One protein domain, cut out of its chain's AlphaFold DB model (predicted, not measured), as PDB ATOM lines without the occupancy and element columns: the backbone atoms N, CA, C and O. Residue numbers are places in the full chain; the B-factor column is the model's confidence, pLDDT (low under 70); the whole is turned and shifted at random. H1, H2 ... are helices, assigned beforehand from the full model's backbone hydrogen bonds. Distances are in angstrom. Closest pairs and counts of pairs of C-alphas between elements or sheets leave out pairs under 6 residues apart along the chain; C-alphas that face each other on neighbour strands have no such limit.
ATOM      1  N   SER A 238     119.346 122.636  99.689       90.19
ATOM      2  CA  SER A 238     118.255 122.994 100.596       90.19
ATOM      3  C   SER A 238     118.229 124.488 100.912       90.19
ATOM      4  O   SER A 238     117.158 125.088 100.854       90.19
ATOM      5  N   VAL A 239     119.387 125.099 101.180       90.19
ATOM      6  CA  VAL A 239     119.496 126.541 101.452       90.19
ATOM      7  C   VAL A 239     119.124 127.348 100.214       90.19
ATOM      8  O   VAL A 239     118.371 128.314 100.308       90.19
ATOM      9  N   PHE A 240     119.585 126.927  99.035       88.19
ATOM     10  CA  PHE A 240     119.237 127.605  97.788       88.19
ATOM     11  C   PHE A 240     117.733 127.531  97.480       88.19
ATOM     12  O   PHE A 240     117.121 128.519  97.071       88.19
ATOM     13  N   ARG A 241     117.113 126.369  97.708       91.56
ATOM     14  CA  ARG A 241     115.669 126.182  97.521       91.56
ATOM     15  C   ARG A 241     114.854 127.047  98.479       91.56
ATOM     16  O   ARG A 241     113.880 127.662  98.056       91.56
ATOM     17  N   ASP A 242     115.263 127.103  99.740       94.88
ATOM     18  CA  ASP A 242     114.640 127.953 100.750       94.88
ATOM     19  C   ASP A 242     114.802 129.450 100.410       94.88
ATOM     20  O   ASP A 242     113.826 130.193 100.489       94.88
ATOM     21  N   LEU A 243     115.960 129.880  99.895       92.69
ATOM     22  CA  LEU A 243     116.168 131.247  99.396       92.69
ATOM     23  C   LEU A 243     115.208 131.602  98.249       92.69
ATOM     24  O   LEU A 243     114.594 132.670  98.247       92.69
ATOM     25  N   LYS A 244     115.036 130.694  97.278       91.88
ATOM     26  CA  LYS A 244     114.087 130.880  96.165       91.88
ATOM     27  C   LYS A 244     112.633 130.933  96.629       91.88
ATOM     28  O   LYS A 244     111.825 131.609  95.994       91.88
ATOM     29  N   GLU A 245     112.287 130.244  97.711       94.88
ATOM     30  CA  GLU A 245     110.945 130.318  98.290       94.88
ATOM     31  C   GLU A 245     110.738 131.610  99.093       94.88
ATOM     32  O   GLU A 245     109.680 132.239  99.005       94.88
ATOM     33  N   ALA A 246     111.766 132.074  99.802       95.31
ATOM     34  CA  ALA A 246     111.743 133.344 100.519       95.31
ATOM     35  C   ALA A 246     111.634 134.557  99.571       95.31
ATOM     36  O   ALA A 246     111.016 135.563  99.925       95.31
ATOM     37  N   GLU A 247     112.139 134.462  98.335       92.75
ATOM     38  CA  GLU A 247     111.893 135.468  97.285       92.75
ATOM     39  C   GLU A 247     110.391 135.700  97.064       92.75
ATOM     40  O   GLU A 247     109.933 136.830  96.902       92.75
ATOM     41  N   ARG A 248     109.611 134.614  97.083       93.88
ATOM     42  CA  ARG A 248     108.179 134.616  96.757       93.88
ATOM     43  C   ARG A 248     107.317 135.000  97.950       93.88
ATOM     44  O   ARG A 248     106.344 135.738  97.799       93.88
ATOM     45  N   SER A 249     107.662 134.471  99.120       95.00
ATOM     46  CA  SER A 249     106.849 134.552 100.336       95.00
ATOM     47  C   SER A 249     107.273 135.685 101.274       95.00
ATOM     48  O   SER A 249     106.431 136.254 101.971       95.00
ATOM     49  N   ASN A 250     108.551 136.070 101.271       93.50
ATOM     50  CA  ASN A 250     109.085 137.111 102.147       93.50
ATOM     51  C   ASN A 250     109.512 138.389 101.415       93.50
ATOM     52  O   ASN A 250     109.621 139.429 102.068       93.50
ATOM     53  N   GLY A 251     109.722 138.318 100.098       90.06
ATOM     54  CA  GLY A 251     110.255 139.427  99.304       90.06
ATOM     55  C   GLY A 251     111.780 139.529  99.364       90.06
ATOM     56  O   GLY A 251     112.319 140.617  99.186       90.06
ATOM     57  N   VAL A 252     112.471 138.416  99.638       90.69
ATOM     58  CA  VAL A 252     113.942 138.367  99.687       90.69
ATOM     59  C   VAL A 252     114.545 138.593  98.299       90.69
ATOM     60  O   VAL A 252     114.101 138.000  97.313       90.69
ATOM     61  N   ASN A 253     115.600 139.401  98.204       87.50
ATOM     62  CA  ASN A 253     116.357 139.566  96.971       87.50
ATOM     63  C   ASN A 253     117.440 138.489  96.862       87.50
ATOM     64  O   ASN A 253     118.541 138.613  97.403       87.50
ATOM     65  N   VAL A 254     117.130 137.449  96.085       87.00
ATOM     66  CA  VAL A 254     118.027 136.315  95.837       87.00
ATOM     67  C   VAL A 254     119.398 136.782  95.370       87.00
ATOM     68  O   VAL A 254     120.379 136.303  95.912       87.00
ATOM     69  N   TRP A 255     119.485 137.730  94.428       82.81
ATOM     70  CA  TRP A 255     120.764 138.210  93.891       82.81
ATOM     71  C   TRP A 255     121.623 138.901  94.955       82.81
ATOM     72  O   TRP A 255     122.821 138.624  95.048       82.81
ATOM     73  N   ASN A 256     121.023 139.759  95.783       83.69
ATOM     74  CA  ASN A 256     121.748 140.481  96.830       83.69
ATOM     75  C   ASN A 256     122.244 139.538  97.926       83.69
ATOM     76  O   ASN A 256     123.429 139.558  98.255       83.69
ATOM     77  N   ILE A 257     121.363 138.676  98.446       88.31
ATOM     78  CA  ILE A 257     121.702 137.694  99.488       88.31
ATOM     79  C   ILE A 257     122.834 136.782  99.054       88.31
ATOM     80  O   ILE A 257     123.781 136.523  99.790       88.31
ATOM     81  N   SER A 258     122.753 136.341  97.818       87.06
ATOM     82  CA  SER A 258     123.780 135.588  97.142       87.06
ATOM     83  C   SER A 258     125.160 136.258  97.180       87.06
ATOM     84  O   SER A 258     126.155 135.615  97.525       87.06
ATOM     85  N   HIS A 259     125.243 137.553  96.873       85.38
ATOM     86  CA  HIS A 259     126.506 138.288  96.963       85.38
ATOM     87  C   HIS A 259     126.937 138.491  98.418       85.38
ATOM     88  O   HIS A 259     128.110 138.306  98.723       85.38
ATOM     89  N   LEU A 260     126.006 138.784  99.326       89.31
ATOM     90  CA  LEU A 260     126.281 138.898 100.761       89.31
ATOM     91  C   LEU A 260     126.915 137.626 101.328       89.31
ATOM     92  O   LEU A 260     127.943 137.707 101.992       89.31
ATOM     93  N   ILE A 261     126.365 136.453 101.007       90.44
ATOM     94  CA  ILE A 261     126.922 135.153 101.403       90.44
ATOM     95  C   ILE A 261     128.361 135.005 100.913       90.44
ATOM     96  O   ILE A 261     129.236 134.607 101.681       90.44
ATOM     97  N   HIS A 262     128.611 135.331  99.644       88.69
ATOM     98  CA  HIS A 262     129.937 135.215  99.051       88.69
ATOM     99  C   HIS A 262     130.952 136.161  99.703       88.69
ATOM    100  O   HIS A 262     132.014 135.717 100.133       88.69
ATOM    101  N   TRP A 263     130.615 137.446  99.809       88.69
ATOM    102  CA  TRP A 263     131.517 138.475 100.322       88.69
ATOM    103  C   TRP A 263     131.701 138.399 101.840       88.69
ATOM    104  O   TRP A 263     132.761 138.757 102.344       88.69
ATOM    105  N   LEU A 264     130.740 137.859 102.589       91.44
ATOM    106  CA  LEU A 264     130.943 137.539 104.005       91.44
ATOM    107  C   LEU A 264     131.629 136.181 104.222       91.44
ATOM    108  O   LEU A 264     132.108 135.901 105.321       91.44
ATOM    109  N   GLY A 265     131.704 135.334 103.192       90.25
ATOM    110  CA  GLY A 265     132.217 133.969 103.309       90.25
ATOM    111  C   GLY A 265     131.390 133.124 104.283       90.25
ATOM    112  O   GLY A 265     131.971 132.413 105.107       90.25
ATOM    113  N   LEU A 266     130.057 133.243 104.219       90.94
ATOM    114  CA  LEU A 266     129.130 132.456 105.041       90.94
ATOM    115  C   LEU A 266     129.139 130.992 104.590       90.94
ATOM    116  O   LEU A 266     129.111 130.698 103.393       90.94
ATOM    117  N   GLY A 267     129.197 130.072 105.550       86.94
ATOM    118  CA  GLY A 267     129.417 128.647 105.305       86.94
ATOM    119  C   GLY A 267     130.864 128.298 104.940       86.94
ATOM    120  O   GLY A 267     131.144 127.151 104.599       86.94
ATOM    121  N   GLN A 268     131.794 129.260 105.004       86.88
ATOM    122  CA  GLN A 268     133.212 129.062 104.696       86.88
ATOM    123  C   GLN A 268     134.102 129.444 105.885       86.88
ATOM    124  O   GLN A 268     133.790 130.328 106.686       86.88
ATOM    125  N   ASN A 269     135.299 128.856 105.959       85.69
ATOM    126  CA  ASN A 269     136.322 129.244 106.937       85.69
ATOM    127  C   ASN A 269     137.070 130.526 106.505       85.69
ATOM    128  O   ASN A 269     138.295 130.543 106.389       85.69
ATOM    129  N   LYS A 270     136.326 131.601 106.215       86.44
ATOM    130  CA  LYS A 270     136.873 132.939 105.947       86.44
ATOM    131  C   LYS A 270     137.261 133.620 107.264       86.44
ATOM    132  O   LYS A 270     136.443 133.660 108.181       86.44
ATOM    133  N   ARG A 271     138.480 134.157 107.335       90.19
ATOM    134  CA  ARG A 271     139.002 134.954 108.458       90.19
ATOM    135  C   ARG A 271     139.470 136.299 107.920       90.19
ATOM    136  O   ARG A 271     140.398 136.333 107.109       90.19
ATOM    137  N   PHE A 272     138.789 137.377 108.296       92.31
ATOM    138  CA  PHE A 272     139.064 138.712 107.756       92.31
ATOM    139  C   PHE A 272     140.401 139.264 108.242       92.31
ATOM    140  O   PHE A 272     141.085 139.959 107.501       92.31
ATOM    141  N   GLU A 273     140.849 138.833 109.414       89.06
ATOM    142  CA  GLU A 273     142.111 139.222 110.039       89.06
ATOM    143  C   GLU A 273     143.343 138.806 109.212       89.06
ATOM    144  O   GLU A 273     144.437 139.326 109.415       89.06
ATOM    145  N   LEU A 274     143.176 137.854 108.284       90.56
ATOM    146  CA  LEU A 274     144.227 137.374 107.379       90.56
ATOM    147  C   LEU A 274     144.193 138.041 105.996       90.56
ATOM    148  O   LEU A 274     145.042 137.741 105.156       90.56
ATOM    149  N   CYS A 275     143.197 138.885 105.725       90.88
ATOM    150  CA  CYS A 275     143.021 139.531 104.428       90.88
ATOM    151  C   CYS A 275     143.860 140.812 104.336       90.88
ATOM    152  O   CYS A 275     144.119 141.489 105.332       90.88
ATOM    153  N   GLY A 276     144.275 141.170 103.119       90.12
ATOM    154  CA  GLY A 276     144.980 142.429 102.873       90.12
ATOM    155  C   GLY A 276     144.057 143.649 102.980       90.12
ATOM    156  O   GLY A 276     142.841 143.538 102.833       90.12
ATOM    157  N   LYS A 277     144.639 144.842 103.167       89.31
ATOM    158  CA  LYS A 277     143.897 146.115 103.268       89.31
ATOM    159  C   LYS A 277     142.938 146.342 102.092       89.31
ATOM    160  O   LYS A 277     141.768 146.639 102.314       89.31
ATOM    161  N   ASP A 278     143.411 146.158 100.861       88.62
ATOM    162  CA  ASP A 278     142.598 146.373  99.655       88.62
ATOM    163  C   ASP A 278     141.448 145.364  99.542       88.62
ATOM    164  O   ASP A 278     140.358 145.697  99.082       88.62
ATOM    165  N   GLU A 279     141.666 144.130 100.002       90.62
ATOM    166  CA  GLU A 279     140.627 143.104 100.041       90.62
ATOM    167  C   GLU A 279     139.531 143.484 101.042       90.62
ATOM    168  O   GLU A 279     138.355 143.472 100.687       90.62
ATOM    169  N   ILE A 280     139.899 143.906 102.255       92.19
ATOM    170  CA  ILE A 280     138.928 144.377 103.249       92.19
ATOM    171  C   ILE A 280     138.148 145.586 102.721       92.19
ATOM    172  O   ILE A 280     136.922 145.605 102.830       92.19
ATOM    173  N   LEU A 281     138.822 146.568 102.109       88.00
ATOM    174  CA  LEU A 281     138.148 147.737 101.538       88.00
ATOM    175  C   LEU A 281     137.123 147.329 100.476       88.00
ATOM    176  O   LEU A 281     135.987 147.800 100.511       88.00
ATOM    177  N   ASN A 282     137.500 146.417  99.575       87.75
ATOM    178  CA  ASN A 282     136.586 145.889  98.569       87.75
ATOM    179  C   ASN A 282     135.377 145.221  99.229       87.75
ATOM    180  O   ASN A 282     134.249 145.578  98.914       87.75
ATOM    181  N   HIS A 283     135.575 144.324 100.198       90.69
ATOM    182  CA  HIS A 283     134.460 143.691 100.908       90.69
ATOM    183  C   HIS A 283     133.500 144.729 101.520       90.69
ATOM    184  O   HIS A 283     132.288 144.620 101.340       90.69
ATOM    185  N   LEU A 284     134.022 145.768 102.177       89.25
ATOM    186  CA  LEU A 284     133.205 146.827 102.777       89.25
ATOM    187  C   LEU A 284     132.409 147.620 101.741       89.25
ATOM    188  O   LEU A 284     131.211 147.817 101.923       89.25
ATOM    189  N   MET A 285     133.048 148.072 100.658       86.25
ATOM    190  CA  MET A 285     132.382 148.863  99.615       86.25
ATOM    191  C   MET A 285     131.245 148.082  98.955       86.25
ATOM    192  O   MET A 285     130.176 148.632  98.668       86.25
ATOM    193  N   ILE A 286     131.464 146.784  98.753       85.62
ATOM    194  CA  ILE A 286     130.474 145.882  98.176       85.62
ATOM    195  C   ILE A 286     129.296 145.692  99.117       85.62
ATOM    196  O   ILE A 286     128.149 145.860  98.704       85.62
ATOM    197  N   LEU A 287     129.562 145.403 100.387       87.69
ATOM    198  CA  LEU A 287     128.509 145.208 101.374       87.69
ATOM    199  C   LEU A 287     127.728 146.493 101.651       87.69
ATOM    200  O   LEU A 287     126.504 146.437 101.668       87.69
ATOM    201  N   ASP A 288     128.392 147.644 101.786       86.25
ATOM    202  CA  ASP A 288     127.725 148.944 101.950       86.25
ATOM    203  C   ASP A 288     126.807 149.226 100.762       86.25
ATOM    204  O   ASP A 288     125.661 149.630 100.952       86.25
ATOM    205  N   THR A 289     127.246 148.916  99.537       81.88
ATOM    206  CA  THR A 289     126.384 149.056  98.359       81.88
ATOM    207  C   THR A 289     125.203 148.091  98.403       81.88
ATOM    208  O   THR A 289     124.074 148.516  98.185       81.88
ATOM    209  N   LEU A 290     125.418 146.805  98.697       81.69
ATOM    210  CA  LEU A 290     124.345 145.800  98.728       81.69
ATOM    211  C   LEU A 290     123.282 146.137  99.779       81.69
ATOM    212  O   LEU A 290     122.090 146.090  99.470       81.69
ATOM    213  N   ILE A 291     123.723 146.546 100.967       83.12
ATOM    214  CA  ILE A 291     122.881 146.960 102.093       83.12
ATOM    215  C   ILE A 291     122.140 148.270 101.790       83.12
ATOM    216  O   ILE A 291     120.989 148.423 102.189       83.12
ATOM    217  N   SER A 292     122.758 149.189 101.040       75.12
ATOM    218  CA  SER A 292     122.137 150.467 100.649       75.12
ATOM    219  C   SER A 292     121.252 150.370  99.405       75.12
ATOM    220  O   SER A 292     120.380 151.203  99.208       75.12
ATOM    221  N   SER A 293     121.462 149.372  98.541       62.47
ATOM    222  CA  SER A 293     120.780 149.226  97.242       62.47
ATOM    223  C   SER A 293     119.316 148.783  97.334       62.47
ATOM    224  O   SER A 293     118.695 148.448  96.315       62.47
ATOM    225  N   TRP A 294     118.763 148.727  98.543       58.22
ATOM    226  CA  TRP A 294     117.421 148.226  98.779       58.22
ATOM    227  C   TRP A 294     116.381 149.111  98.085       58.22
ATOM    228  O   TRP A 294     116.517 150.326  98.019       58.22
ATOM    229  N   TYR A 295     115.394 148.491  97.423       50.78
ATOM    230  CA  TYR A 295     114.549 149.162  96.415       50.78
ATOM    231  C   TYR A 295     113.616 150.230  96.963       50.78
ATOM    232  O   TYR A 295     112.807 150.798  96.237       50.78
ATOM    233  N   ILE A 296     113.658 150.475  98.246       52.22
ATOM    234  CA  ILE A 296     112.637 151.220  98.921       52.22
ATOM    235  C   ILE A 296     113.422 151.868 100.038       52.22
ATOM    236  O   ILE A 296     113.771 151.189 101.002       52.22
ATOM    237  N   ASP A 297     113.733 153.156  99.877       56.91
ATOM    238  CA  ASP A 297     114.288 154.002 100.946       56.91
ATOM    239  C   ASP A 297     113.429 153.910 102.234       56.91
ATOM    240  O   ASP A 297     113.845 154.331 103.306       56.91
ATOM    241  N   ASP A 298     112.245 153.297 102.137       70.62
ATOM    242  CA  ASP A 298     111.281 153.082 103.203       70.62
ATOM    243  C   ASP A 298     111.451 151.768 104.003       70.62
ATOM    244  O   ASP A 298     110.705 151.596 104.961       70.62
ATOM    245  N   ILE A 299     112.350 150.821 103.661       83.44
ATOM    246  CA  ILE A 299     112.677 149.670 104.541       83.44
ATOM    247  C   ILE A 299     114.183 149.605 104.788       83.44
ATOM    248  O   ILE A 299     114.970 149.303 103.889       83.44
ATOM    249  N   THR A 300     114.577 149.830 106.039       85.31
ATOM    250  CA  THR A 300     115.980 149.759 106.455       85.31
ATOM    251  C   THR A 300     116.504 148.323 106.386       85.31
ATOM    252  O   THR A 300     115.761 147.354 106.543       85.31
ATOM    253  N   TRP A 301     117.818 148.158 106.207       87.88
ATOM    254  CA  TRP A 301     118.442 146.831 106.218       87.88
ATOM    255  C   TRP A 301     118.149 146.039 107.497       87.88
ATOM    256  O   TRP A 301     117.938 144.826 107.435       87.88
ATOM    257  N   TYR A 302     118.107 146.720 108.646       88.69
ATOM    258  CA  TYR A 302     117.830 146.106 109.944       88.69
ATOM    259  C   TYR A 302     116.470 145.392 109.973       88.69
ATOM    260  O   TYR A 302     116.395 144.274 110.488       88.69
ATOM    261  N   GLU A 303     115.468 145.994 109.326       89.25
ATOM    262  CA  GLU A 303     114.087 145.505 109.192       89.25
ATOM    263  C   GLU A 303     113.837 144.776 107.860       89.25
ATOM    264  O   GLU A 303     112.700 144.475 107.486       89.25
ATOM    265  N   SER A 304     114.890 144.481 107.094       90.19
ATOM    266  CA  SER A 304     114.741 143.853 105.783       90.19
ATOM    267  C   SER A 304     114.496 142.336 105.893       90.19
ATOM    268  O   SER A 304     115.123 141.653 106.712       90.19
ATOM    269  N   PRO A 305     113.641 141.739 105.036       92.12
ATOM    270  CA  PRO A 305     113.551 140.287 104.882       92.12
ATOM    271  C   PRO A 305     114.879 139.632 104.501       92.12
ATOM    272  O   PRO A 305     115.088 138.476 104.857       92.12
ATOM    273  N   ASP A 306     115.770 140.345 103.812       90.88
ATOM    274  CA  ASP A 306     117.100 139.856 103.450       90.88
ATOM    275  C   ASP A 306     117.923 139.542 104.710       90.88
ATOM    276  O   ASP A 306     118.368 138.406 104.912       90.88
ATOM    277  N   ARG A 307     118.061 140.522 105.614       92.69
ATOM    278  CA  ARG A 307     118.741 140.330 106.901       92.69
ATOM    279  C   ARG A 307     118.059 139.256 107.744       92.69
ATOM    280  O   ARG A 307     118.740 138.394 108.300       92.69
ATOM    281  N   ALA A 308     116.729 139.279 107.829       94.25
ATOM    282  CA  ALA A 308     115.977 138.288 108.596       94.25
ATOM    283  C   ALA A 308     116.208 136.859 108.077       94.25
ATOM    284  O   ALA A 308     116.387 135.926 108.863       94.25
ATOM    285  N   TRP A 309     116.262 136.687 106.753       95.88
ATOM    286  CA  TRP A 309     116.571 135.407 106.130       95.88
ATOM    287  C   TRP A 309     118.002 134.958 106.449       95.88
ATOM    288  O   TRP A 309     118.190 133.813 106.856       95.88
ATOM    289  N   LEU A 310     118.993 135.855 106.355       95.12
ATOM    290  CA  LEU A 310     120.389 135.553 106.703       95.12
ATOM    291  C   LEU A 310     120.535 135.104 108.161       95.12
ATOM    292  O   LEU A 310     121.133 134.057 108.409       95.12
ATOM    293  N   ARG A 311     119.931 135.831 109.111       94.69
ATOM    294  CA  ARG A 311     119.952 135.468 110.540       94.69
ATOM    295  C   ARG A 311     119.238 134.149 110.809       94.69
ATOM    296  O   ARG A 311     119.710 133.357 111.610       94.69
ATOM    297  N   ARG A 312     118.127 133.851 110.132       95.56
ATOM    298  CA  ARG A 312     117.451 132.551 110.294       95.56
ATOM    299  C   ARG A 312     118.301 131.395 109.755       95.56
ATOM    300  O   ARG A 312     118.339 130.332 110.373       95.56
ATOM    301  N   THR A 313     118.946 131.588 108.607       95.38
ATOM    302  CA  THR A 313     119.662 130.524 107.887       95.38
ATOM    303  C   THR A 313     121.049 130.254 108.470       95.38
ATOM    304  O   THR A 313     121.385 129.098 108.715       95.38
ATOM    305  N   PHE A 314     121.838 131.301 108.717       93.81
ATOM    306  CA  PHE A 314     123.223 131.206 109.201       93.81
ATOM    307  C   PHE A 314     123.364 131.500 110.699       93.81
ATOM    308  O   PHE A 314     124.438 131.305 111.263       93.81
ATOM    309  N   LYS A 315     122.279 131.916 111.365       93.75
ATOM    310  CA  LYS A 315     122.240 132.166 112.811       93.75
ATOM    311  C   LYS A 315     123.337 133.138 113.240       93.75
ATOM    312  O   LYS A 315     123.526 134.174 112.603       93.75
ATOM    313  N   GLU A 316     124.057 132.805 114.306       92.50
ATOM    314  CA  GLU A 316     125.111 133.631 114.877       92.50
ATOM    315  C   GLU A 316     126.299 133.809 113.922       92.50
ATOM    316  O   GLU A 316     127.006 134.806 114.037       92.50
ATOM    317  N   GLU A 317     126.513 132.901 112.956       94.38
ATOM    318  CA  GLU A 317     127.620 133.015 111.993       94.38
ATOM    319  C   GLU A 317     127.526 134.317 111.192       94.38
ATOM    320  O   GLU A 317     128.536 134.985 110.974       94.38
ATOM    321  N   TYR A 318     126.315 134.701 110.777       94.19
ATOM    322  CA  TYR A 318     126.109 135.935 110.023       94.19
ATOM    323  C   TYR A 318     126.546 137.166 110.826       94.19
ATOM    324  O   TYR A 318     127.360 137.955 110.340       94.19
ATOM    325  N   ASP A 319     126.052 137.293 112.062       90.94
ATOM    326  CA  ASP A 319     126.372 138.426 112.933       90.94
ATOM    327  C   ASP A 319     127.883 138.431 113.268       90.94
ATOM    328  O   ASP A 319     128.536 139.471 113.196       90.94
ATOM    329  N   GLN A 320     128.488 137.263 113.524       92.94
ATOM    330  CA  GLN A 320     129.926 137.127 113.802       92.94
ATOM    331  C   GLN A 320     130.814 137.544 112.625       92.94
ATOM    332  O   GLN A 320     131.806 138.247 112.820       92.94
ATOM    333  N   LYS A 321     130.489 137.115 111.401       93.94
ATOM    334  CA  LYS A 321     131.288 137.416 110.201       93.94
ATOM    335  C   LYS A 321     131.225 138.888 109.838       93.94
ATOM    336  O   LYS A 321     132.246 139.476 109.491       93.94
ATOM    337  N   LEU A 322     130.037 139.474 109.931       92.12
ATOM    338  CA  LEU A 322     129.838 140.889 109.664       92.12
ATOM    339  C   LEU A 322     130.584 141.753 110.689       92.12
ATOM    340  O   LEU A 322     131.307 142.664 110.291       92.12
ATOM    341  N   ASN A 323     130.501 141.407 111.978       89.94
ATOM    342  CA  ASN A 323     131.242 142.103 113.032       89.94
ATOM    343  C   ASN A 323     132.762 141.941 112.866       89.94
ATOM    344  O   ASN A 323     133.467 142.942 112.863       89.94
ATOM    345  N   SER A 324     133.271 140.728 112.610       92.62
ATOM    346  CA  SER A 324     134.707 140.489 112.358       92.62
ATOM    347  C   SER A 324     135.236 141.330 111.189       92.62
ATOM    348  O   SER A 324     136.329 141.895 111.288       92.62
ATOM    349  N   LEU A 325     134.463 141.483 110.106       93.62
ATOM    350  CA  LEU A 325     134.832 142.374 109.005       93.62
ATOM    351  C   LEU A 325     134.900 143.839 109.459       93.62
ATOM    352  O   LEU A 325     135.898 144.508 109.187       93.62
ATOM    353  N   CYS A 326     133.861 144.337 110.134       89.50
ATOM    354  CA  CYS A 326     133.800 145.720 110.611       89.50
ATOM    355  C   CYS A 326     134.900 146.042 111.632       89.50
ATOM    356  O   CYS A 326     135.499 147.117 111.567       89.50
ATOM    357  N   ASP A 327     135.209 145.115 112.535       88.00
ATOM    358  CA  ASP A 327     136.253 145.263 113.550       88.00
ATOM    359  C   ASP A 327     137.642 145.251 112.906       88.00
ATOM    360  O   ASP A 327     138.476 146.120 113.170       88.00
ATOM    361  N   THR A 328     137.880 144.309 111.986       90.56
ATOM    362  CA  THR A 328     139.124 144.251 111.204       90.56
ATOM    363  C   THR A 328     139.326 145.546 110.420       90.56
ATOM    364  O   THR A 328     140.407 146.136 110.451       90.56
ATOM    365  N   ALA A 329     138.276 146.036 109.762       88.12
ATOM    366  CA  ALA A 329     138.301 147.300 109.046       88.12
ATOM    367  C   ALA A 329     138.590 148.487 109.970       88.12
ATOM    368  O   ALA A 329     139.441 149.315 109.652       88.12
ATOM    369  N   SER A 330     137.929 148.549 111.126       81.69
ATOM    370  CA  SER A 330     138.125 149.619 112.105       81.69
ATOM    371  C   SER A 330     139.561 149.668 112.621       81.69
ATOM    372  O   SER A 330     140.060 150.753 112.887       81.69
ATOM    373  N   ASN A 331     140.250 148.524 112.699       82.50
ATOM    374  CA  ASN A 331     141.668 148.458 113.056       82.50
ATOM    375  C   ASN A 331     142.599 148.878 111.904       82.50
ATOM    376  O   ASN A 331     143.575 149.584 112.134       82.50
ATOM    377  N   ILE A 332     142.314 148.461 110.663       81.56
ATOM    378  CA  ILE A 332     143.167 148.736 109.489       81.56
ATOM    379  C   ILE A 332     143.038 150.185 109.001       81.56
ATOM    380  O   ILE A 332     144.022 150.796 108.581       81.56
ATOM    381  N   PHE A 333     141.817 150.717 109.003       77.19
ATOM    382  CA  PHE A 333     141.485 152.066 108.539       77.19
ATOM    383  C   PHE A 333     141.290 153.035 109.699       77.19
ATOM    384  O   PHE A 333     140.641 154.067 109.527       77.19
TER     385      PHE A 333
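What this domain is: This is residues 238 to 333 of the 431 residues of an uncharacterized protein of Puccinia graminis f. sp. tritici (strain CRL 75-36-700-3 / race SCCL) (UniProt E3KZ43). Five helices make two layers: H2 and H3 lie side by side as a helical hairpin with H1 beyond the start of H2, and H4 and H5 make a corner in the second layer, with H5 slanting across both H2 and H3. The printed part has 96 residues with five named helices, H1 to H5 in order, and no named strand; the class is all helix. The helix packing is part aligned, part crossed. The whole is compact, with a radius of gyration of the C-alphas of 13.5 A and spans of 40 by 31 by 19 A.

Where its parts are: H1, residues 238 to 249, begins at C-alpha 238 (118.255, 122.994, 100.596) and is 16.2 A long. H2 is residues 254 to 264, 15.3 A. H3 is residues 277 to 292, 22.3 A. H4 is residues 305 to 314, 14.0 A. H5, residues 316 to 332, 24.1 A, ends at C-alpha 332 (143.167, 148.736, 109.489).

How they stand to each other: H1 and H2, a helical hairpin, only just touch, with 3 pairs of C-alphas within 8 A, the closest Glu 247 and Val 254 at 6.4 A. H2 and H3 touch at a shallow tilt of 27 degrees, opposite ways; the closest C-alphas are Trp 263 and His 283, 6.0 A. H5 touches H2 with residues 318 to 325 alone, closest C-alphas Leu 264 and Lys 321, 6.2 A, and H3 with residues 325 to 332 alone, closest Ile 280 and Ala 329, 6.5 A. H4 and H5 only just touch, with 3 such pairs, only at the corner, closest Arg 311 and Tyr 318, 6.2 A. Every O i to N i+4 pair is within hydrogen-bond range in H2, H3, H4 and H5, and 7 of 8 in H1.

The domain as a whole: The C-alphas farthest apart, Ser 249 and Ile 332, are 40.0 A apart. The printed part has no cut. The links H2 to H3 and H3 to H4 are long; pLDDT is under 70 at residues 293 to 297.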